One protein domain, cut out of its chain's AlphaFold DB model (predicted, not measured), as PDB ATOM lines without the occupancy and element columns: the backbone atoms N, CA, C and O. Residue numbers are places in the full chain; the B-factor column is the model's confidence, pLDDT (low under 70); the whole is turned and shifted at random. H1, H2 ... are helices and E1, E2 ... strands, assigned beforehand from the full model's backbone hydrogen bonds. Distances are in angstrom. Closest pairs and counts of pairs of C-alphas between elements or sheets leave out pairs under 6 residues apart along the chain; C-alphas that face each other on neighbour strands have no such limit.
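This is residues 33 to 58 and 96 to 232 of the 374 residues of an uncharacterized protein of Lophiostoma macrostomum CBS 122681 (UniProt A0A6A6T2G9). A curled sheet of five strands, like part of a barrel, has the long helices H1 and H2 over the outside of its curl, and a smaller sheet of three strands, E5 E6 E7, covers the inside, with E6 reaching the edge strand E4 and E7 the other edge strand, E8. The short helices H3, H4 and H5 lie round the larger sheet. The printed part has 163 residues, with five named helices and eight named strands in the order H1 H2 H3 E1 H4 E2 E3 E4 E5 E6 E7 E8 H5, mixed in class. The larger sheet runs E4 E3 E2 E1 E8 and the smaller E5 E6 E7, both antiparallel throughout. The whole is compact, with a radius of gyration of the C-alphas of 15.8 A, and spans 51 by 38 by 31 A.

Find C-alpha 33 at (-38.952, -5.787, 28.209); from there H1, residues 33 to 57, runs 35.9 A. After the cut, look for H2, residues 97 to 113, which begins at (-48.174, -12.861, 58.906) and is 24.1 A long. H3, residues 119 to 124, leads straight into E1, residues 125 to 132, 22.9 A long. Then come H4, residues 134 to 137, and E2, residues 145 to 152, 22.3 A long. E3, residues 155 to 159, and E4, residues 168 to 171, are shorter. Read on to E5, residues 175 to 181, 18.1 A long, E6, residues 191 to 200, 26.5 A long, and E7, residues 204 to 207. E8, residues 219 to 225, 20.0 A long, is followed by H5, residues 228 to 232, whose last C-alpha is at (-39.954, -13.044, 64.517).

Begin with the larger sheet, which is strongly twisted. E2 and E1 are antiparallel, with N 128 and O 147 2.9 A apart. On the other side of E2 lies E3, with N 157 and O 150 at 2.8 A. E4 pairs with E3 through N 170 and O 156, 2.8 A, and E8 with E1 through N 129 and O 224, 2.8 A. E2 E3 E4 form a meander, each strand the antiparallel neighbour of the one before, and E5 E6 E7 form another. H1 and H2 are on one face of the larger sheet, giving two layers. H2 runs along the strands at a height over the sheet of 8.2 A; its closest C-alphas to E2 are those of Ala 101 and Ile 147, 4.7 A. H1 touches H2 with residues 43 to 54 alone, closest at the C-alphas of Ile 50 and Cys 104, 6.4 A, at a steep tilt of 47 degrees, opposite ways. H2 and H3 form a helical hairpin, closest at the C-alphas of Ser 113 and Ser 119, 4.2 A. H5 touches H2, closest at the C-alphas of Val 98 and Ala 231, 6.2 A. H3 and H4 only graze the larger sheet. In the smaller sheet pairing is staggered: E6 meets E5 over residues 191 to 196, with N 176 and O 195 at 2.8 A, and E7 over residues 197 to 200, with N 198 and O 206 at 3.1 A. Between the sheets, the closest C-alphas of E7 and E8 are those of Leu 207 and Thr 223, 5.5 A, and of E4 and E6 those of Leu 170 and Cys 197, 6.1 A. In H1, H2 and H5 every O i to N i+4 pair is within hydrogen-bond range; H3 has 0 of 2, but 2 of 3 O i to N i+3 pairs, and H4 is too short for an O i to N i+4 pair.

The two C-alphas farthest apart, those of Pro 116 and Asp 186, are 52.6 A from each other. Residues 59 to 95 are not printed, and C-alphas 58 and 96 are 9.5 A apart across the cut. Of the links that are printed whole, E7 to E8 is long, with 11 residues. Mean pLDDT of the printed part is 82.2; look for values under 70 at residues 33 to 34, 134 to 140, 179 to 182, 184 to 192 and 198 to 219.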
ATOM      1  N   ILE A  33     -37.563  -6.039  27.782       61.66
ATOM      2  CA  ILE A  33     -38.952  -5.787  28.209       61.66
ATOM      3  C   ILE A  33     -39.858  -6.997  27.941       61.66
ATOM      4  O   ILE A  33     -40.597  -7.393  28.843       61.66
ATOM      5  N   ASP A  34     -39.778  -7.607  26.756       63.06
ATOM      6  CA  ASP A  34     -40.633  -8.749  26.390       63.06
ATOM      7  C   ASP A  34     -40.334  -9.991  27.250       63.06
ATOM      8  O   ASP A  34     -41.246 -10.719  27.665       63.06
ATOM      9  N   ASN A  35     -39.062 -10.183  27.615       74.44
ATOM     10  CA  ASN A  35     -38.661 -11.220  28.563       74.44
ATOM     11  C   ASN A  35     -39.229 -10.959  29.967       74.44
ATOM     12  O   ASN A  35     -39.682 -11.897  30.622       74.44
ATOM     13  N   TYR A  36     -39.288  -9.700  30.422       86.31
ATOM     14  CA  TYR A  36     -39.832  -9.393  31.746       86.31
ATOM     15  C   TYR A  36     -41.325  -9.672  31.868       86.31
ATOM     16  O   TYR A  36     -41.739 -10.159  32.913       86.31
ATOM     17  N   GLU A  37     -42.144  -9.381  30.857       91.00
ATOM     18  CA  GLU A  37     -43.588  -9.639  30.973       91.00
ATOM     19  C   GLU A  37     -43.880 -11.147  31.011       91.00
ATOM     20  O   GLU A  37     -44.704 -11.608  31.806       91.00
ATOM     21  N   THR A  38     -43.138 -11.930  30.223       93.19
ATOM     22  CA  THR A  38     -43.218 -13.399  30.234       93.19
ATOM     23  C   THR A  38     -42.787 -13.975  31.586       93.19
ATOM     24  O   THR A  38     -43.481 -14.829  32.155       93.19
ATOM     25  N   ASP A  39     -41.682 -13.468  32.142       94.81
ATOM     26  CA  ASP A  39     -41.215 -13.817  33.483       94.81
ATOM     27  C   ASP A  39     -42.263 -13.444  34.536       94.81
ATOM     28  O   ASP A  39     -42.649 -14.285  35.344       94.81
ATOM     29  N   ILE A  40     -42.782 -12.211  34.506       95.69
ATOM     30  CA  ILE A  40     -43.797 -11.721  35.445       95.69
ATOM     31  C   ILE A  40     -45.022 -12.630  35.428       95.69
ATOM     32  O   ILE A  40     -45.472 -13.043  36.494       95.69
ATOM     33  N   GLN A  41     -45.551 -12.982  34.254       96.31
ATOM     34  CA  GLN A  41     -46.750 -13.816  34.158       96.31
ATOM     35  C   GLN A  41     -46.501 -15.241  34.674       96.31
ATOM     36  O   GLN A  41     -47.334 -15.809  35.394       96.31
ATOM     37  N   THR A  42     -45.339 -15.811  34.352       96.88
ATOM     38  CA  THR A  42     -44.951 -17.151  34.811       96.88
ATOM     39  C   THR A  42     -44.769 -17.174  36.327       96.88
ATOM     40  O   THR A  42     -45.332 -18.020  37.025       96.88
ATOM     41  N   ILE A  43     -44.043 -16.193  36.862       98.00
ATOM     42  CA  ILE A  43     -43.767 -16.062  38.290       98.00
ATOM     43  C   ILE A  43     -45.044 -15.752  39.067       98.00
ATOM     44  O   ILE A  43     -45.267 -16.353  40.116       98.00
ATOM     45  N   LYS A  44     -45.919 -14.887  38.544       96.88
ATOM     46  CA  LYS A  44     -47.239 -14.631  39.127       96.88
ATOM     47  C   LYS A  44     -48.046 -15.922  39.224       96.88
ATOM     48  O   LYS A  44     -48.621 -16.200  40.267       96.88
ATOM     49  N   THR A  45     -48.047 -16.746  38.178       96.88
ATOM     50  CA  THR A  45     -48.762 -18.033  38.186       96.88
ATOM     51  C   THR A  45     -48.233 -18.974  39.278       96.88
ATOM     52  O   THR A  45     -49.017 -19.651  39.946       96.88
ATOM     53  N   LEU A  46     -46.914 -19.013  39.503       98.19
ATOM     54  CA  LEU A  46     -46.313 -19.767  40.613       98.19
ATOM     55  C   LEU A  46     -46.708 -19.179  41.973       98.19
ATOM     56  O   LEU A  46     -47.112 -19.916  42.873       98.19
ATOM     57  N   ALA A  47     -46.618 -17.858  42.111       97.88
ATOM     58  CA  ALA A  47     -46.947 -17.141  43.332       97.88
ATOM     59  C   ALA A  47     -48.432 -17.294  43.705       97.88
ATOM     60  O   ALA A  47     -48.728 -17.578  44.861       97.88
ATOM     61  N   ASP A  48     -49.356 -17.210  42.746       96.00
ATOM     62  CA  ASP A  48     -50.794 -17.431  42.952       96.00
ATOM     63  C   ASP A  48     -51.069 -18.823  43.525       96.00
ATOM     64  O   ASP A  48     -51.792 -18.947  44.512       96.00
ATOM     65  N   LYS A  49     -50.448 -19.869  42.963       95.88
ATOM     66  CA  LYS A  49     -50.586 -21.244  43.470       95.88
ATOM     67  C   LYS A  49     -50.085 -21.368  44.908       95.88
ATOM     68  O   LYS A  49     -50.751 -21.985  45.735       95.88
ATOM     69  N   ILE A  50     -48.927 -20.778  45.210       97.00
ATOM     70  CA  ILE A  50     -48.331 -20.803  46.553       97.00
ATOM     71  C   ILE A  50     -49.227 -20.072  47.556       97.00
ATOM     72  O   ILE A  50     -49.527 -20.623  48.616       97.00
ATOM     73  N   VAL A  51     -49.662 -18.852  47.226       95.62
ATOM     74  CA  VAL A  51     -50.510 -18.020  48.092       95.62
ATOM     75  C   VAL A  51     -51.849 -18.710  48.341       95.62
ATOM     76  O   VAL A  51     -52.227 -18.858  49.500       95.62
ATOM     77  N   LEU A  52     -52.518 -19.211  47.299       92.69
ATOM     78  CA  LEU A  52     -53.793 -19.917  47.431       92.69
ATOM     79  C   LEU A  52     -53.659 -21.176  48.288       92.69
ATOM     80  O   LEU A  52     -54.506 -21.444  49.139       92.69
ATOM     81  N   GLN A  53     -52.584 -21.947  48.106       93.19
ATOM     82  CA  GLN A  53     -52.337 -23.135  48.918       93.19
ATOM     83  C   GLN A  53     -52.160 -22.767  50.397       93.19
ATOM     84  O   GLN A  53     -52.724 -23.430  51.263       93.19
ATOM     85  N   ILE A  54     -51.401 -21.714  50.706       94.31
ATOM     86  CA  ILE A  54     -51.202 -21.267  52.092       94.31
ATOM     87  C   ILE A  54     -52.517 -20.727  52.668       94.31
ATOM     88  O   ILE A  54     -52.929 -21.174  53.734       94.31
ATOM     89  N   ALA A  55     -53.219 -19.855  51.940       91.19
ATOM     90  CA  ALA A  55     -54.483 -19.248  52.366       91.19
ATOM     91  C   ALA A  55     -55.636 -20.257  52.544       91.19
ATOM     92  O   ALA A  55     -56.568 -19.990  53.298       91.19
ATOM     93  N   SER A  56     -55.592 -21.404  51.858       89.00
ATOM     94  CA  SER A  56     -56.603 -22.470  51.979       89.00
ATOM     95  C   SER A  56     -56.275 -23.526  53.040       89.00
ATOM     96  O   SER A  56     -57.169 -24.244  53.478       89.00
ATOM     97  N   THR A  57     -55.014 -23.629  53.474       91.12
ATOM     98  CA  THR A  57     -54.570 -24.646  54.453       91.12
ATOM     99  C   THR A  57     -54.158 -24.068  55.804       91.12
ATOM    100  O   THR A  57     -53.957 -24.818  56.759       91.12
ATOM    101  N   SER A  58     -54.035 -22.742  55.897       93.00
ATOM    102  CA  SER A  58     -53.559 -22.032  57.084       93.00
ATOM    103  C   SER A  58     -54.560 -20.973  57.547       93.00
ATOM    104  O   SER A  58     -55.346 -20.441  56.770       93.00
ATOM    105  N   THR A  96     -48.953 -16.605  61.975       95.12
ATOM    106  CA  THR A  96     -48.977 -15.148  61.851       95.12
ATOM    107  C   THR A  96     -48.566 -14.716  60.445       95.12
ATOM    108  O   THR A  96     -48.143 -15.526  59.616       95.12
ATOM    109  N   CYS A  97     -48.633 -13.411  60.175       94.94
ATOM    110  CA  CYS A  97     -48.174 -12.861  58.906       94.94
ATOM    111  C   CYS A  97     -46.691 -13.142  58.628       94.94
ATOM    112  O   CYS A  97     -46.332 -13.408  57.484       94.94
ATOM    113  N   VAL A  98     -45.852 -13.181  59.670       96.75
ATOM    114  CA  VAL A  98     -44.426 -13.527  59.566       96.75
ATOM    115  C   VAL A  98     -44.241 -14.944  59.032       96.75
ATOM    116  O   VAL A  98     -43.434 -15.170  58.129       96.75
ATOM    117  N   ASP A  99     -45.007 -15.893  59.567       96.25
ATOM    118  CA  ASP A  99     -44.883 -17.308  59.221       96.25
ATOM    119  C   ASP A  99     -45.303 -17.547  57.774       96.25
ATOM    120  O   ASP A  99     -44.589 -18.189  57.001       96.25
ATOM    121  N   PHE A 100     -46.440 -16.973  57.380       96.00
ATOM    122  CA  PHE A 100     -46.966 -17.159  56.036       96.00
ATOM    123  C   PHE A 100     -46.136 -16.430  54.983       96.00
ATOM    124  O   PHE A 100     -45.875 -16.999  53.924       96.00
ATOM    125  N   ALA A 101     -45.654 -15.218  55.272       96.62
ATOM    126  CA  ALA A 101     -44.750 -14.503  54.381       96.62
ATOM    127  C   ALA A 101     -43.437 -15.272  54.184       96.62
ATOM    128  O   ALA A 101     -42.994 -15.464  53.051       96.62
ATOM    129  N   ASN A 102     -42.835 -15.789  55.259       96.94
ATOM    130  CA  ASN A 102     -41.641 -16.620  55.138       96.94
ATOM    131  C   ASN A 102     -41.911 -17.898  54.327       96.94
ATOM    132  O   ASN A 102     -41.120 -18.233  53.444       96.94
ATOM    133  N   LEU A 103     -43.043 -18.572  54.550       96.19
ATOM    134  CA  LEU A 103     -43.418 -19.761  53.785       96.19
ATOM    135  C   LEU A 103     -43.627 -19.448  52.291       96.19
ATOM    136  O   LEU A 103     -43.141 -20.196  51.441       96.19
ATOM    137  N   CYS A 104     -44.277 -18.324  51.959       97.12
ATOM    138  CA  CYS A 104     -44.381 -17.813  50.590       97.12
ATOM    139  C   CYS A 104     -42.995 -17.593  49.972       97.12
ATOM    140  O   CYS A 104     -42.714 -18.100  48.886       97.12
ATOM    141  N   ALA A 105     -42.116 -16.875  50.677       97.62
ATOM    142  CA  ALA A 105     -40.779 -16.560  50.194       97.62
ATOM    143  C   ALA A 105     -39.952 -17.829  49.940       97.62
ATOM    144  O   ALA A 105     -39.360 -17.972  48.874       97.62
ATOM    145  N   GLN A 106     -39.940 -18.776  50.882       96.94
ATOM    146  CA  GLN A 106     -39.218 -20.041  50.741       96.94
ATOM    147  C   GLN A 106     -39.734 -20.865  49.557       96.94
ATOM    148  O   GLN A 106     -38.943 -21.285  48.715       96.94
ATOM    149  N   ARG A 107     -41.056 -21.054  49.447       97.44
ATOM    150  CA  ARG A 107     -41.650 -21.841  48.357       97.44
ATOM    151  C   ARG A 107     -41.407 -21.210  46.993       97.44
ATOM    152  O   ARG A 107     -41.089 -21.934  46.052       97.44
ATOM    153  N   LEU A 108     -41.507 -19.883  46.887       98.38
ATOM    154  CA  LEU A 108     -41.243 -19.197  45.628       98.38
ATOM    155  C   LEU A 108     -39.763 -19.304  45.248       98.38
ATOM    156  O   LEU A 108     -39.466 -19.661  44.116       98.38
ATOM    157  N   ARG A 109     -38.833 -19.083  46.189       98.44
ATOM    158  CA  ARG A 109     -37.388 -19.266  45.952       98.44
ATOM    159  C   ARG A 109     -37.068 -20.660  45.422       98.44
ATOM    160  O   ARG A 109     -36.355 -20.781  44.427       98.44
ATOM    161  N   THR A 110     -37.622 -21.695  46.053       98.06
ATOM    162  CA  THR A 110     -37.451 -23.083  45.613       98.06
ATOM    163  C   THR A 110     -38.014 -23.287  44.209       98.06
ATOM    164  O   THR A 110     -37.296 -23.777  43.344       98.06
ATOM    165  N   ALA A 111     -39.251 -22.855  43.943       98.19
ATOM    166  CA  ALA A 111     -39.872 -23.004  42.627       98.19
ATOM    167  C   ALA A 111     -39.075 -22.288  41.521       98.19
ATOM    168  O   ALA A 111     -38.787 -22.887  40.488       98.19
ATOM    169  N   LEU A 112     -38.643 -21.046  41.757       98.25
ATOM    170  CA  LEU A 112     -37.817 -20.287  40.812       98.25
ATOM    171  C   LEU A 112     -36.479 -20.981  40.540       98.25
ATOM    172  O   LEU A 112     -36.058 -21.059  39.392       98.25
ATOM    173  N   SER A 113     -35.845 -21.546  41.569       98.06
ATOM    174  CA  SER A 113     -34.562 -22.254  41.434       98.06
ATOM    175  C   SER A 113     -34.659 -23.516  40.570       98.06
ATOM    176  O   SER A 113     -33.665 -23.923  39.977       98.06
ATOM    177  N   THR A 114     -35.846 -24.126  40.466       97.94
ATOM    178  CA  THR A 114     -36.081 -25.297  39.600       97.94
ATOM    179  C   THR A 114     -36.305 -24.953  38.126       97.94
ATOM    180  O   THR A 114     -36.304 -25.854  37.291       97.94
ATOM    181  N   ILE A 115     -36.482 -23.671  37.783       97.50
ATOM    182  CA  ILE A 115     -36.726 -23.215  36.410       97.50
ATOM    183  C   ILE A 115     -35.483 -22.442  35.943       97.50
ATOM    184  O   ILE A 115     -35.288 -21.310  36.386       97.50
ATOM    185  N   PRO A 116     -34.640 -23.002  35.050       96.75
ATOM    186  CA  PRO A 116     -33.352 -22.400  34.696       96.75
ATOM    187  C   PRO A 116     -33.433 -20.924  34.288       96.75
ATOM    188  O   PRO A 116     -32.650 -20.117  34.790       96.75
ATOM    189  N   SER A 117     -34.424 -20.552  33.468       95.06
ATOM    190  CA  SER A 117     -34.638 -19.167  33.021       95.06
ATOM    191  C   SER A 117     -35.017 -18.200  34.147       95.06
ATOM    192  O   SER A 117     -34.695 -17.020  34.058       95.06
ATOM    193  N   LEU A 118     -35.631 -18.680  35.233       96.50
ATOM    194  CA  LEU A 118     -36.121 -17.853  36.345       96.50
ATOM    195  C   LEU A 118     -35.263 -17.956  37.613       96.50
ATOM    196  O   LEU A 118     -35.483 -17.208  38.564       96.50
ATOM    197  N   SER A 119     -34.281 -18.859  37.638       96.88
ATOM    198  CA  SER A 119     -33.451 -19.164  38.813       96.88
ATOM    199  C   SER A 119     -32.786 -17.932  39.436       96.88
ATOM    200  O   SER A 119     -32.740 -17.794  40.659       96.88
ATOM    201  N   HIS A 120     -32.355 -16.981  38.609       95.06
ATOM    202  CA  HIS A 120     -31.740 -15.730  39.049       95.06
ATOM    203  C   HIS A 120     -32.678 -14.855  39.907       95.06
ATOM    204  O   HIS A 120     -32.210 -14.157  40.813       95.06
ATOM    205  N   HIS A 121     -34.001 -14.945  39.705       96.62
ATOM    206  CA  HIS A 121     -35.000 -14.216  40.498       96.62
ATOM    207  C   HIS A 121     -35.156 -14.757  41.920       96.62
ATOM    208  O   HIS A 121     -35.640 -14.031  42.787       96.62
ATOM    209  N   ALA A 122     -34.731 -15.994  42.205       97.44
ATOM    210  CA  ALA A 122     -34.868 -16.582  43.539       97.44
ATOM    211  C   ALA A 122     -34.184 -15.719  44.616       97.44
ATOM    212  O   ALA A 122     -34.763 -15.445  45.666       97.44
ATOM    213  N   SER A 123     -32.989 -15.199  44.328       95.06
ATOM    214  CA  SER A 123     -32.248 -14.319  45.247       95.06
ATOM    215  C   SER A 123     -32.934 -12.967  45.515       95.06
ATOM    216  O   SER A 123     -32.661 -12.326  46.531       95.06
ATOM    217  N   ASN A 124     -33.862 -12.555  44.647       95.38
ATOM    218  CA  ASN A 124     -34.581 -11.284  44.737       95.38
ATOM    219  C   ASN A 124     -35.894 -11.383  45.525       95.38
ATOM    220  O   ASN A 124     -36.511 -10.353  45.803       95.38
ATOM    221  N   VAL A 125     -36.326 -12.592  45.894       97.50
ATOM    222  CA  VAL A 125     -37.495 -12.785  46.759       97.50
ATOM    223  C   VAL A 125     -37.128 -12.346  48.173       97.50
ATOM    224  O   VAL A 125     -36.148 -12.838  48.736       97.50
ATOM    225  N   LYS A 126     -37.908 -11.446  48.770       96.19
ATOM    226  CA  LYS A 126     -37.612 -10.798  50.057       96.19
ATOM    227  C   LYS A 126     -38.808 -10.824  50.993       96.19
ATOM    228  O   LYS A 126     -39.934 -11.060  50.564       96.19
ATOM    229  N   LEU A 127     -38.539 -10.578  52.273       96.69
ATOM    230  CA  LEU A 127     -39.568 -10.209  53.236       96.69
ATOM    231  C   LEU A 127     -39.563  -8.695  53.391       96.69
ATOM    232  O   LEU A 127     -38.505  -8.084  53.546       96.69
ATOM    233  N   GLU A 128     -40.747  -8.103  53.364       93.69
ATOM    234  CA  GLU A 128     -40.939  -6.682  53.602       93.69
ATOM    235  C   GLU A 128     -41.907  -6.470  54.757       93.69
ATOM    236  O   GLU A 128     -42.990  -7.048  54.790       93.69
ATOM    237  N   ALA A 129     -41.516  -5.618  55.700       91.69
ATOM    238  CA  ALA A 129     -42.350  -5.205  56.813       91.69
ATOM    239  C   ALA A 129     -42.974  -3.843  56.526       91.69
ATOM    240  O   ALA A 129     -42.266  -2.894  56.184       91.69
ATOM    241  N   SER A 130     -44.286  -3.739  56.702       87.50
ATOM    242  CA  SER A 130     -45.015  -2.475  56.683       87.50
ATOM    243  C   SER A 130     -44.889  -1.766  58.032       87.50
ATOM    244  O   SER A 130     -45.003  -2.382  59.093       87.50
ATOM    245  N   ARG A 131     -44.626  -0.461  57.982       87.12
ATOM    246  CA  ARG A 131     -44.447   0.416  59.144       87.12
ATOM    247  C   ARG A 131     -45.260   1.694  58.955       87.12
ATOM    248  O   ARG A 131     -45.277   2.198  57.826       87.12
ATOM    249  N   PRO A 132     -45.878   2.252  60.009       80.12
ATOM    250  CA  PRO A 132     -46.467   3.583  59.947       80.12
ATOM    251  C   PRO A 132     -45.464   4.591  59.375       80.12
ATOM    252  O   PRO A 132     -44.291   4.601  59.761       80.12
ATOM    253  N   SER A 133     -45.904   5.405  58.413       71.00
ATOM    254  CA  SER A 133     -45.037   6.374  57.739       71.00
ATOM    255  C   SER A 133     -44.468   7.386  58.736       71.00
ATOM    256  O   SER A 133     -45.222   8.119  59.371       71.00
ATOM    257  N   GLU A 134     -43.138   7.508  58.774       69.44
ATOM    258  CA  GLU A 134     -42.397   8.465  59.612       69.44
ATOM    259  C   GLU A 134     -42.897   9.909  59.454       69.44
ATOM    260  O   GLU A 134     -42.906  10.677  60.410       69.44
ATOM    261  N   LYS A 135     -43.401  10.275  58.266       65.31
ATOM    262  CA  LYS A 135     -43.980  11.607  58.022       65.31
ATOM    263  C   LYS A 135     -45.176  11.940  58.922       65.31
ATOM    264  O   LYS A 135     -45.485  13.115  59.069       65.31
ATOM    265  N   LEU A 136     -45.868  10.932  59.453       59.84
ATOM    266  CA  LEU A 136     -47.025  11.108  60.334       59.84
ATOM    267  C   LEU A 136     -46.631  11.077  61.816       59.84
ATOM    268  O   LEU A 136     -47.293  11.714  62.626       59.84
ATOM    269  N   THR A 137     -45.574  10.347  62.171       58.38
ATOM    270  CA  THR A 137     -45.218  10.033  63.566       58.38
ATOM    271  C   THR A 137     -43.915  10.679  64.041       58.38
ATOM    272  O   THR A 137     -43.625  10.639  65.233       58.38
ATOM    273  N   GLY A 138     -43.099  11.237  63.141       61.12
ATOM    274  CA  GLY A 138     -41.768  11.778  63.449       61.12
ATOM    275  C   GLY A 138     -40.716  10.722  63.820       61.12
ATOM    276  O   GLY A 138     -39.578  11.074  64.116       61.12
ATOM    277  N   GLN A 139     -41.084   9.437  63.817       65.06
ATOM    278  CA  GLN A 139     -40.218   8.287  64.087       65.06
ATOM    279  C   GLN A 139     -40.655   7.101  63.228       65.06
ATOM    280  O   GLN A 139     -41.850   6.925  62.975       65.06
ATOM    281  N   LEU A 140     -39.708   6.258  62.813       68.88
ATOM    282  CA  LEU A 140     -40.027   5.004  62.135       68.88
ATOM    283  C   LEU A 140     -40.868   4.122  63.075       68.88
ATOM    284  O   LEU A 140     -40.373   3.647  64.097       68.88
ATOM    285  N   GLY A 141     -42.145   3.923  62.738       77.00
ATOM    286  CA  GLY A 141     -43.051   3.121  63.552       77.00
ATOM    287  C   GLY A 141     -42.590   1.665  63.677       77.00
ATOM    288  O   GLY A 141     -41.810   1.151  62.856       77.00
ATOM    289  N   ARG A 142     -43.096   0.984  64.710       85.75
ATOM    290  CA  ARG A 142     -42.951  -0.472  64.825       85.75
ATOM    291  C   ARG A 142     -43.560  -1.136  63.585       85.75
ATOM    292  O   ARG A 142     -44.529  -0.608  63.038       85.75
ATOM    293  N   PRO A 143     -42.973  -2.238  63.095       90.50
ATOM    294  CA  PRO A 143     -43.608  -2.985  62.024       90.50
ATOM    295  C   PRO A 143     -44.970  -3.495  62.507       90.50
ATOM    296  O   PRO A 143     -45.106  -3.852  63.673       90.50
ATOM    297  N   GLU A 144     -45.960  -3.535  61.617       88.00
ATOM    298  CA  GLU A 144     -47.309  -4.040  61.939       88.00
ATOM    299  C   GLU A 144     -47.676  -5.291  61.135       88.00
ATOM    300  O   GLU A 144     -48.480  -6.108  61.576       88.00
ATOM    301  N   HIS A 145     -47.071  -5.474  59.960       91.44
ATOM    302  CA  HIS A 145     -47.363  -6.603  59.078       91.44
ATOM    303  C   HIS A 145     -46.166  -6.935  58.192       91.44
ATOM    304  O   HIS A 145     -45.453  -6.019  57.782       91.44
ATOM    305  N   VAL A 146     -45.956  -8.216  57.879       93.62
ATOM    306  CA  VAL A 146     -44.885  -8.695  56.988       93.62
ATOM    307  C   VAL A 146     -45.475  -9.479  55.827       93.62
ATOM    308  O   VAL A 146     -46.408 -10.260  55.996       93.62
ATOM    309  N   ILE A 147     -44.887  -9.271  54.655       94.38
ATOM    310  CA  ILE A 147     -45.262  -9.892  53.385       94.38
ATOM    311  C   ILE A 147     -44.026 -10.422  52.668       94.38
ATOM    312  O   ILE A 147     -42.899 -10.026  52.976       94.38
ATOM    313  N   ALA A 148     -44.238 -11.286  51.679       97.00
ATOM    314  CA  ALA A 148     -43.187 -11.668  50.748       97.00
ATOM    315  C   ALA A 148     -43.333 -10.902  49.433       97.00
ATOM    316  O   ALA A 148     -44.438 -10.750  48.906       97.00
ATOM    317  N   THR A 149     -42.214 -10.432  48.891       95.81
ATOM    318  CA  THR A 149     -42.190  -9.651  47.654       95.81
ATOM    319  C   THR A 149     -41.099 -10.119  46.701       95.81
ATOM    320  O   THR A 149     -40.122 -10.750  47.104       95.81
ATOM    321  N   LEU A 150     -41.268  -9.805  45.418       95.56
ATOM    322  CA  LEU A 150     -40.254  -9.978  44.383       95.56
ATOM    323  C   LEU A 150     -40.344  -8.822  43.383       95.56
ATOM    324  O   LEU A 150     -41.388  -8.602  42.770       95.56
ATOM    325  N   GLN A 151     -39.246  -8.088  43.215       91.12
ATOM    326  CA  GLN A 151     -39.138  -7.002  42.240       91.12
ATOM    327  C   GLN A 151     -38.583  -7.541  40.916       91.12
ATOM    328  O   GLN A 151     -37.514  -8.148  40.898       91.12
ATOM    329  N   ILE A 152     -39.273  -7.261  39.808       90.56
ATOM    330  CA  ILE A 152     -38.853  -7.597  38.441       90.56
ATOM    331  C   ILE A 152     -39.005  -6.345  37.581       90.56
ATOM    332  O   ILE A 152     -40.117  -5.884  37.321       90.56
ATOM    333  N   GLY A 153     -37.885  -5.747  37.166       87.19
ATOM    334  CA  GLY A 153     -37.900  -4.480  36.431       87.19
ATOM    335  C   GLY A 153     -38.652  -3.389  37.204       87.19
ATOM    336  O   GLY A 153     -38.238  -2.985  38.290       87.19
ATOM    337  N   THR A 154     -39.776  -2.913  36.660       85.56
ATOM    338  CA  THR A 154     -40.657  -1.896  37.278       85.56
ATOM    339  C   THR A 154     -41.880  -2.467  37.999       85.56
ATOM    340  O   THR A 154     -42.726  -1.691  38.461       85.56
ATOM    341  N   SER A 155     -41.985  -3.791  38.074       89.62
ATOM    342  CA  SER A 155     -43.117  -4.520  38.641       89.62
ATOM    343  C   SER A 155     -42.736  -5.158  39.973       89.62
ATOM    344  O   SER A 155     -41.639  -5.690  40.131       89.62
ATOM    345  N   LEU A 156     -43.658  -5.115  40.926       91.56
ATOM    346  CA  LEU A 156     -43.540  -5.759  42.226       91.56
ATOM    347  C   LEU A 156     -44.604  -6.850  42.322       91.56
ATOM    348  O   LEU A 156     -45.792  -6.566  42.182       91.56
ATOM    349  N   ILE A 157     -44.179  -8.084  42.563       94.62
ATOM    350  CA  ILE A 157     -45.072  -9.193  42.892       94.62
ATOM    351  C   ILE A 157     -45.179  -9.248  44.413       94.62
ATOM    352  O   ILE A 157     -44.169  -9.408  45.097       94.62
ATOM    353  N   VAL A 158     -46.394  -9.098  44.934       93.81
ATOM    354  CA  VAL A 158     -46.716  -9.130  46.364       93.81
ATOM    355  C   VAL A 158     -47.460 -10.422  46.682       93.81
ATOM    356  O   VAL A 158     -48.463 -10.741  46.042       93.81
ATOM    357  N   MET A 159     -46.979 -11.153  47.683       96.19
ATOM    358  CA  MET A 159     -47.606 -12.358  48.220       96.19
ATOM    359  C   MET A 159     -48.026 -12.100  49.662       96.19
ATOM    360  O   MET A 159     -47.180 -11.954  50.548       96.19
ATOM    361  N   ASP A 160     -49.337 -12.058  49.883       93.19
ATOM    362  CA  ASP A 160     -49.913 -11.811  51.198       93.19
ATOM    363  C   ASP A 160     -51.145 -12.689  51.449       93.19
ATOM    364  O   ASP A 160     -52.281 -12.236  51.289       93.19
ATOM    365  N   PRO A 161     -50.941 -13.950  51.863       91.94
ATOM    366  CA  PRO A 161     -52.037 -14.882  52.116       91.94
ATOM    367  C   PRO A 161     -52.949 -14.457  53.282       91.94
ATOM    368  O   PRO A 161     -53.994 -15.072  53.475       91.94
ATOM    369  N   ASN A 162     -52.585 -13.425  54.061       87.56
ATOM    370  CA  ASN A 162     -53.438 -12.876  55.123       87.56
ATOM    371  C   ASN A 162     -54.455 -11.859  54.621       87.56
ATOM    372  O   ASN A 162     -55.274 -11.413  55.412       87.56
ATOM    373  N   PHE A 163     -54.357 -11.411  53.372       82.69
ATOM    374  CA  PHE A 163     -55.302 -10.443  52.826       82.69
ATOM    375  C   PHE A 163     -55.754 -10.802  51.416       82.69
ATOM    376  O   PHE A 163     -56.833 -10.381  51.027       82.69
ATOM    377  N   ALA A 164     -54.998 -11.591  50.653       85.31
ATOM    378  CA  ALA A 164     -55.416 -12.057  49.339       85.31
ATOM    379  C   ALA A 164     -55.068 -13.540  49.135       85.31
ATOM    380  O   ALA A 164     -53.944 -13.950  49.419       85.31
ATOM    381  N   PRO A 165     -55.978 -14.347  48.563       88.62
ATOM    382  CA  PRO A 165     -55.710 -15.741  48.203       88.62
ATOM    383  C   PRO A 165     -54.921 -15.868  46.887       88.62
ATOM    384  O   PRO A 165     -54.762 -16.967  46.365       88.62
ATOM    385  N   SER A 166     -54.443 -14.758  46.325       92.25
ATOM    386  CA  SER A 166     -53.639 -14.700  45.106       92.25
ATOM    387  C   SER A 166     -52.551 -13.633  45.231       92.25
ATOM    388  O   SER A 166     -52.624 -12.730  46.068       92.25
ATOM    389  N   SER A 167     -51.508 -13.753  44.414       94.12
ATOM    390  CA  SER A 167     -50.453 -12.749  44.336       94.12
ATOM    391  C   SER A 167     -50.906 -11.539  43.519       94.12
ATOM    392  O   SER A 167     -51.678 -11.646  42.557       94.12
ATOM    393  N   ILE A 168     -50.390 -10.370  43.885       92.00
ATOM    394  CA  ILE A 168     -50.721  -9.097  43.247       92.00
ATOM    395  C   ILE A 168     -49.496  -8.602  42.495       92.00
ATOM    396  O   ILE A 168     -48.419  -8.474  43.070       92.00
ATOM    397  N   VAL A 169     -49.675  -8.282  41.216       92.94
ATOM    398  CA  VAL A 169     -48.669  -7.562  40.432       92.94
ATOM    399  C   VAL A 169     -48.991  -6.077  40.513       92.94
ATOM    400  O   VAL A 169     -50.093  -5.657  40.161       92.94
ATOM    401  N   LEU A 170     -48.033  -5.292  40.992       89.69
ATOM    402  CA  LEU A 170     -48.113  -3.838  41.051       89.69
ATOM    403  C   LEU A 170     -47.047  -3.248  40.147       89.69
ATOM    404  O   LEU A 170     -45.851  -3.377  40.421       89.69
ATOM    405  N   ARG A 171     -47.463  -2.542  39.098       88.69
ATOM    406  CA  ARG A 171     -46.530  -1.708  38.340       88.69
ATOM    407  C   ARG A 171     -46.295  -0.399  39.085       88.69
ATOM    408  O   ARG A 171     -47.102   0.048  39.898       88.69
ATOM    409  N   THR A 172     -45.153   0.226  38.826       81.31
ATOM    410  CA  THR A 172     -44.822   1.526  39.419       81.31
ATOM    411  C   THR A 172     -45.928   2.551  39.129       81.31
ATOM    412  O   THR A 172     -46.216   2.834  37.971       81.31
ATOM    413  N   GLY A 173     -46.515   3.132  40.178       77.69
ATOM    414  CA  GLY A 173     -47.630   4.080  40.086       77.69
ATOM    415  C   GLY A 173     -49.025   3.446  40.136       77.69
ATOM    416  O   GLY A 173     -50.006   4.182  40.210       77.69
ATOM    417  N   GLU A 174     -49.140   2.117  40.142       82.50
ATOM    418  CA  GLU A 174     -50.430   1.437  40.273       82.50
ATOM    419  C   GLU A 174     -50.879   1.311  41.730       82.50
ATOM    420  O   GLU A 174     -50.076   1.107  42.649       82.50
ATOM    421  N   LYS A 175     -52.202   1.390  41.910       81.94
ATOM    422  CA  LYS A 175     -52.925   1.118  43.152       81.94
ATOM    423  C   LYS A 175     -53.838  -0.089  42.933       81.94
ATOM    424  O   LYS A 175     -54.579  -0.121  41.954       81.94
ATOM    425  N   ARG A 176     -53.827  -1.048  43.859       82.06
ATOM    426  CA  ARG A 176     -54.750  -2.191  43.878       82.06
ATOM    427  C   ARG A 176     -55.406  -2.313  45.240       82.06
ATOM    428  O   ARG A 176     -54.748  -2.144  46.261       82.06
ATOM    429  N   GLU A 177     -56.700  -2.587  45.240       78.50
ATOM    430  CA  GLU A 177     -57.403  -3.055  46.431       78.50
ATOM    431  C   GLU A 177     -57.119  -4.547  46.626       78.50
ATOM    432  O   GLU A 177     -57.002  -5.279  45.643       78.50
ATOM    433  N   ILE A 178     -56.946  -4.971  47.874       73.44
ATOM    434  CA  ILE A 178     -56.484  -6.319  48.227       73.44
ATOM    435  C   ILE A 178     -57.672  -7.122  48.747       73.44
ATOM    436  O   ILE A 178     -58.064  -8.127  48.162       73.44
ATOM    437  N   CYS A 179     -58.266  -6.634  49.833       69.12
ATOM    438  CA  CYS A 179     -59.464  -7.172  50.446       69.12
ATOM    439  C   CYS A 179     -60.057  -6.125  51.391       69.12
ATOM    440  O   CYS A 179     -59.348  -5.268  51.931       69.12
ATOM    441  N   SER A 180     -61.367  -6.219  51.578       67.12
ATOM    442  CA  SER A 180     -62.092  -5.538  52.640       67.12
ATOM    443  C   SER A 180     -62.421  -6.569  53.715       67.12
ATOM    444  O   SER A 180     -62.923  -7.641  53.392       67.12
ATOM    445  N   PHE A 181     -62.168  -6.271  54.985       69.19
ATOM    446  CA  PHE A 181     -62.532  -7.160  56.095       69.19
ATOM    447  C   PHE A 181     -63.526  -6.475  57.030       69.19
ATOM    448  O   PHE A 181     -63.600  -5.245  57.112       69.19
ATOM    449  N   VAL A 182     -64.301  -7.298  57.736       69.75
ATOM    450  CA  VAL A 182     -65.235  -6.844  58.767       69.75
ATOM    451  C   VAL A 182     -64.498  -6.832  60.111       69.75
ATOM    452  O   VAL A 182     -63.892  -7.828  60.519       69.75
ATOM    453  N   THR A 183     -64.485  -5.681  60.782       70.75
ATOM    454  CA  THR A 183     -63.920  -5.512  62.129       70.75
ATOM    455  C   THR A 183     -64.915  -5.972  63.204       70.75
ATOM    456  O   THR A 183     -66.082  -6.223  62.922       70.75
ATOM    457  N   PHE A 184     -64.440  -6.112  64.448       62.44
ATOM    458  CA  PHE A 184     -65.309  -6.361  65.610       62.44
ATOM    459  C   PHE A 184     -65.944  -5.083  66.171       62.44
ATOM    460  O   PHE A 184     -66.731  -5.176  67.108       62.44
ATOM    461  N   ASP A 185     -65.558  -3.918  65.653       60.41
ATOM    462  CA  ASP A 185     -66.018  -2.637  66.174       60.41
ATOM    463  C   ASP A 185     -67.480  -2.410  65.768       60.41
ATOM    464  O   ASP A 185     -67.862  -2.668  64.624       60.41
ATOM    465  N   ASP A 186     -68.283  -1.930  66.722       46.28
ATOM    466  CA  ASP A 186     -69.720  -1.667  66.548       46.28
ATOM    467  C   ASP A 186     -69.973  -0.646  65.413       46.28
ATOM    468  O   ASP A 186     -70.976  -0.719  64.697       46.28
ATOM    469  N   ASP A 187     -68.996   0.237  65.173       49.59
ATOM    470  CA  ASP A 187     -68.898   1.085  63.987       49.59
ATOM    471  C   ASP A 187     -68.210   0.311  62.858       49.59
ATOM    472  O   ASP A 187     -66.985   0.303  62.722       49.59
ATOM    473  N   LEU A 188     -69.021  -0.353  62.034       50.94
ATOM    474  CA  LEU A 188     -68.610  -1.140  60.866       50.94
ATOM    475  C   LEU A 188     -67.952  -0.307  59.777       50.94
ATOM    476  O   LEU A 188     -68.484  -0.085  58.684       50.94
ATOM    477  N   THR A 189     -66.733   0.109  60.040       55.03
ATOM    478  CA  THR A 189     -65.871   0.616  59.003       55.03
ATOM    479  C   THR A 189     -65.341  -0.609  58.282       55.03
ATOM    480  O   THR A 189     -64.445  -1.281  58.785       55.03
ATOM    481  N   SER A 190     -65.930  -0.948  57.130       57.84
ATOM    482  CA  SER A 190     -65.255  -1.826  56.177       57.84
ATOM    483  C   SER A 190     -63.902  -1.190  55.908       57.84
ATOM    484  O   SER A 190     -63.826  -0.113  55.311       57.84
ATOM    485  N   VAL A 191     -62.852  -1.806  56.425       63.16
ATOM    486  CA  VAL A 191     -61.511  -1.313  56.188       63.16
ATOM    487  C   VAL A 191     -61.073  -1.952  54.882       63.16
ATOM    488  O   VAL A 191     -60.827  -3.156  54.811       63.16
ATOM    489  N   SER A 192     -61.044  -1.138  53.834       66.25
ATOM    490  CA  SER A 192     -60.469  -1.525  52.556       66.25
ATOM    491  C   SER A 192     -58.971  -1.338  52.644       66.25
ATOM    492  O   SER A 192     -58.507  -0.255  53.005       66.25
ATOM    493  N   TYR A 193     -58.226  -2.384  52.301       70.88
ATOM    494  CA  TYR A 193     -56.783  -2.299  52.191       70.88
ATOM    495  C   TYR A 193     -56.354  -2.092  50.755       70.88
ATOM    496  O   TYR A 193     -56.795  -2.785  49.834       70.88
ATOM    497  N   TYR A 194     -55.433  -1.152  50.583       73.44
ATOM    498  CA  TYR A 194     -54.823  -0.870  49.299       73.44
ATOM    499  C   TYR A 194     -53.335  -1.145  49.355       73.44
ATOM    500  O   TYR A 194     -52.675  -0.811  50.332       73.44
ATOM    501  N   TRP A 195     -52.822  -1.688  48.263       74.44
ATOM    502  CA  TRP A 195     -51.412  -1.694  47.950       74.44
ATOM    503  C   TRP A 195     -51.135  -0.670  46.857       74.44
ATOM    504  O   TRP A 195     -51.841  -0.594  45.851       74.44
ATOM    505  N   PHE A 196     -50.096   0.132  47.051       73.50
ATOM    506  CA  PHE A 196     -49.663   1.140  46.089       73.50
ATOM    507  C   PHE A 196     -48.163   1.035  45.894       73.50
ATOM    508  O   PHE A 196     -47.451   1.044  46.886       73.50
ATOM    509  N   CYS A 197     -47.681   0.974  44.655       74.38
ATOM    510  CA  CYS A 197     -46.249   0.914  44.362       74.38
ATOM    511  C   CYS A 197     -45.715   2.319  44.038       74.38
ATOM    512  O   CYS A 197     -45.868   2.818  42.922       74.38
ATOM    513  N   ARG A 198     -45.078   2.990  45.011       68.38
ATOM    514  CA  ARG A 198     -44.414   4.289  44.763       68.38
ATOM    515  C   ARG A 198     -43.044   4.112  44.138       68.38
ATOM    516  O   ARG A 198     -42.232   3.368  44.667       68.38
ATOM    517  N   ARG A 199     -42.731   4.922  43.125       61.03
ATOM    518  CA  ARG A 199     -41.359   5.073  42.630       61.03
ATOM    519  C   ARG A 199     -40.509   5.782  43.690       61.03
ATOM    520  O   ARG A 199     -40.571   7.005  43.799       61.03
ATOM    521  N   LYS A 200     -39.693   5.051  44.450       58.12
ATOM    522  CA  LYS A 200     -38.484   5.633  45.051       58.12
ATOM    523  C   LYS A 200     -37.311   5.413  44.099       58.12
ATOM    524  O   LYS A 200     -37.167   4.349  43.494       58.12
ATOM    525  N   ALA A 201     -36.515   6.461  43.913       45.12
ATOM    526  CA  ALA A 201     -35.297   6.409  43.120       45.12
ATOM    527  C   ALA A 201     -34.354   5.295  43.630       45.12
ATOM    528  O   ALA A 201     -34.173   5.190  44.843       45.12
ATOM    529  N   PRO A 202     -33.723   4.505  42.747       43.56
ATOM    530  CA  PRO A 202     -34.201   4.046  41.450       43.56
ATOM    531  C   PRO A 202     -34.657   2.578  41.588       43.56
ATOM    532  O   PRO A 202     -33.828   1.711  41.801       43.56
ATOM    533  N   HIS A 203     -35.953   2.279  41.435       45.75
ATOM    534  CA  HIS A 203     -36.522   0.912  41.310       45.75
ATOM    535  C   HIS A 203     -37.074   0.222  42.571       45.75
ATOM    536  O   HIS A 203     -37.402  -0.957  42.495       45.75
ATOM    537  N   ARG A 204     -37.268   0.911  43.705       47.34
ATOM    538  CA  ARG A 204     -38.013   0.317  44.836       47.34
ATOM    539  C   ARG A 204     -39.439   0.848  44.898       47.34
ATOM    540  O   ARG A 204     -39.644   2.033  45.176       47.34
ATOM    541  N   GLY A 205     -40.403  -0.039  44.652       49.16
ATOM    542  CA  GLY A 205     -41.799   0.167  45.017       49.16
ATOM    543  C   GLY A 205     -41.915   0.317  46.529       49.16
ATOM    544  O   GLY A 205     -41.524  -0.585  47.253       49.16
ATOM    545  N   THR A 206     -42.401   1.450  47.039       54.88
ATOM    546  CA  THR A 206     -42.841   1.505  48.446       54.88
ATOM    547  C   THR A 206     -44.304   1.154  48.485       54.88
ATOM    548  O   THR A 206     -45.091   1.875  47.873       54.88
ATOM    549  N   LEU A 207     -44.632   0.091  49.206       56.53
ATOM    550  CA  LEU A 207     -45.986  -0.374  49.387       56.53
ATOM    551  C   LEU A 207     -46.702   0.495  50.427       56.53
ATOM    552  O   LEU A 207     -46.264   0.573  51.575       56.53
ATOM    553  N   VAL A 208     -47.771   1.179  50.015       56.84
ATOM    554  CA  VAL A 208     -48.588   1.995  50.928       56.84
ATOM    555  C   VAL A 208     -49.876   1.270  51.263       56.84
ATOM    556  O   VAL A 208     -50.742   1.172  50.400       56.84
ATOM    557  N   TYR A 209     -49.988   0.817  52.511       58.59
ATOM    558  CA  TYR A 209     -51.246   0.415  53.144       58.59
ATOM    559  C   TYR A 209     -52.072   1.667  53.421       58.59
ATOM    560  O   TYR A 209     -51.520   2.657  53.898       58.59
ATOM    561  N   ILE A 210     -53.366   1.629  53.110       56.59
ATOM    562  CA  ILE A 210     -54.354   2.624  53.537       56.59
ATOM    563  C   ILE A 210     -55.474   1.848  54.210       56.59
ATOM    564  O   ILE A 210     -56.077   1.009  53.554       56.59
ATOM    565  N   SER A 211     -55.736   2.129  55.485       56.16
ATOM    566  CA  SER A 211     -56.926   1.653  56.193       56.16
ATOM    567  C   SER A 211     -58.011   2.724  56.102       56.16
ATOM    568  O   SER A 211     -57.808   3.845  56.563       56.16
ATOM    569  N   SER A 212     -59.160   2.405  55.506       52.47
ATOM    570  CA  SER A 212     -60.343   3.271  55.528       52.47
ATOM    571  C   SER A 212     -61.207   3.001  56.763       52.47
ATOM    572  O   SER A 212     -62.391   2.694  56.637       52.47
ATOM    573  N   SER A 213     -60.645   3.083  57.973       52.34
ATOM    574  CA  SER A 213     -61.514   3.164  59.154       52.34
ATOM    575  C   SER A 213     -62.056   4.593  59.267       52.34
ATOM    576  O   SER A 213     -61.270   5.544  59.295       52.34
ATOM    577  N   ALA A 214     -63.379   4.761  59.336       49.03
ATOM    578  CA  ALA A 214     -64.012   6.064  59.565       49.03
ATOM    579  C   ALA A 214     -63.544   6.723  60.878       49.03
ATOM    580  O   ALA A 214     -63.563   7.943  60.981       49.03
ATOM    581  N   SER A 215     -63.074   5.927  61.846       51.50
ATOM    582  CA  SER A 215     -62.615   6.394  63.157       51.50
ATOM    583  C   SER A 215     -61.151   6.854  63.200       51.50
ATOM    584  O   SER A 215     -60.830   7.741  63.984       51.50
ATOM    585  N   ARG A 216     -60.246   6.292  62.379       56.12
ATOM    586  CA  ARG A 216     -58.799   6.632  62.403       56.12
ATOM    587  C   ARG A 216     -58.285   7.403  61.187       56.12
ATOM    588  O   ARG A 216     -57.130   7.827  61.192       56.12
ATOM    589  N   GLY A 217     -59.112   7.590  60.157       61.69
ATOM    590  CA  GLY A 217     -58.683   8.181  58.889       61.69
ATOM    591  C   GLY A 217     -57.693   7.298  58.116       61.69
ATOM    592  O   GLY A 217     -57.239   6.256  58.589       61.69
ATOM    593  N   ALA A 218     -57.363   7.714  56.892       66.38
ATOM    594  CA  ALA A 218     -56.419   7.002  56.038       66.38
ATOM    595  C   ALA A 218     -54.990   7.082  56.605       66.38
ATOM    596  O   ALA A 218     -54.342   8.124  56.527       66.38
ATOM    597  N   GLN A 219     -54.474   5.970  57.134       68.75
ATOM    598  CA  GLN A 219     -53.074   5.861  57.559       68.75
ATOM    599  C   GLN A 219     -52.216   5.283  56.440       68.75
ATOM    600  O   GLN A 219     -52.567   4.246  55.890       68.75
ATOM    601  N   ALA A 220     -51.104   5.945  56.120       73.12
ATOM    602  CA  ALA A 220     -50.150   5.495  55.113       73.12
ATOM    603  C   ALA A 220     -48.975   4.759  55.762       73.12
ATOM    604  O   ALA A 220     -48.359   5.269  56.701       73.12
ATOM    605  N   TYR A 221     -48.617   3.609  55.201       75.75
ATOM    606  CA  TYR A 221     -47.472   2.820  55.646       75.75
ATOM    607  C   TYR A 221     -46.373   2.831  54.590       75.75
ATOM    608  O   TYR A 221     -46.627   3.056  53.408       75.75
ATOM    609  N   SER A 222     -45.140   2.600  55.014       80.19
ATOM    610  CA  SER A 222     -44.023   2.305  54.122       80.19
ATOM    611  C   SER A 222     -43.521   0.899  54.381       80.19
ATOM    612  O   SER A 222     -43.422   0.503  55.542       80.19
ATOM    613  N   THR A 223     -43.150   0.178  53.325       83.88
ATOM    614  CA  THR A 223     -42.434  -1.087  53.475       83.88
ATOM    615  C   THR A 223     -40.924  -0.918  53.482       83.88
ATOM    616  O   THR A 223     -40.360  -0.031  52.835       83.88
ATOM    617  N   SER A 224     -40.269  -1.797  54.234       88.00
ATOM    618  CA  SER A 224     -38.820  -1.964  54.248       88.00
ATOM    619  C   SER A 224     -38.471  -3.443  54.324       88.00
ATOM    620  O   SER A 224     -39.140  -4.194  55.033       88.00
ATOM    621  N   GLU A 225     -37.398  -3.835  53.645       92.69
ATOM    622  CA  GLU A 225     -36.816  -5.174  53.754       92.69
ATOM    623  C   GLU A 225     -36.530  -5.533  55.220       92.69
ATOM    624  O   GLU A 225     -36.076  -4.688  55.995       92.69
ATOM    625  N   MET A 226     -36.830  -6.772  55.602       94.81
ATOM    626  CA  MET A 226     -36.669  -7.275  56.964       94.81
ATOM    627  C   MET A 226     -36.150  -8.715  56.929       94.81
ATOM    628  O   MET A 226     -36.568  -9.508  56.086       94.81
ATOM    629  N   SER A 227     -35.234  -9.069  57.834       97.06
ATOM    630  CA  SER A 227     -34.815 -10.464  57.991       97.06
ATOM    631  C   SER A 227     -35.919 -11.289  58.669       97.06
ATOM    632  O   SER A 227     -36.791 -10.746  59.348       97.06
ATOM    633  N   TRP A 228     -35.902 -12.614  58.512       96.62
ATOM    634  CA  TRP A 228     -36.889 -13.456  59.200       96.62
ATOM    635  C   TRP A 228     -36.733 -13.379  60.728       96.62
ATOM    636  O   TRP A 228     -37.726 -13.334  61.445       96.62
ATOM    637  N   ASP A 229     -35.498 -13.292  61.220       97.56
ATOM    638  CA  ASP A 229     -35.159 -13.169  62.642       97.56
ATOM    639  C   ASP A 229     -35.714 -11.868  63.229       97.56
ATOM    640  O   ASP A 229     -36.367 -11.892  64.273       97.56
ATOM    641  N   ASP A 230     -35.535 -10.752  62.517       97.12
ATOM    642  CA  ASP A 230     -36.095  -9.460  62.916       97.12
ATOM    643  C   ASP A 230     -37.624  -9.480  62.908       97.12
ATOM    644  O   ASP A 230     -38.241  -8.923  63.814       97.12
ATOM    645  N   ALA A 231     -38.239 -10.138  61.921       96.69
ATOM    646  CA  ALA A 231     -39.690 -10.277  61.845       96.69
ATOM    647  C   ALA A 231     -40.239 -11.114  63.009       96.69
ATOM    648  O   ALA A 231     -41.209 -10.713  63.650       96.69
ATOM    649  N   ILE A 232     -39.590 -12.235  63.345       97.12
ATOM    650  CA  ILE A 232     -39.954 -13.044  64.517       97.12
ATOM    651  C   ILE A 232     -39.857 -12.192  65.786       97.12
ATOM    652  O   ILE A 232     -40.765 -12.204  66.612       97.12
TER     653      ILE A 232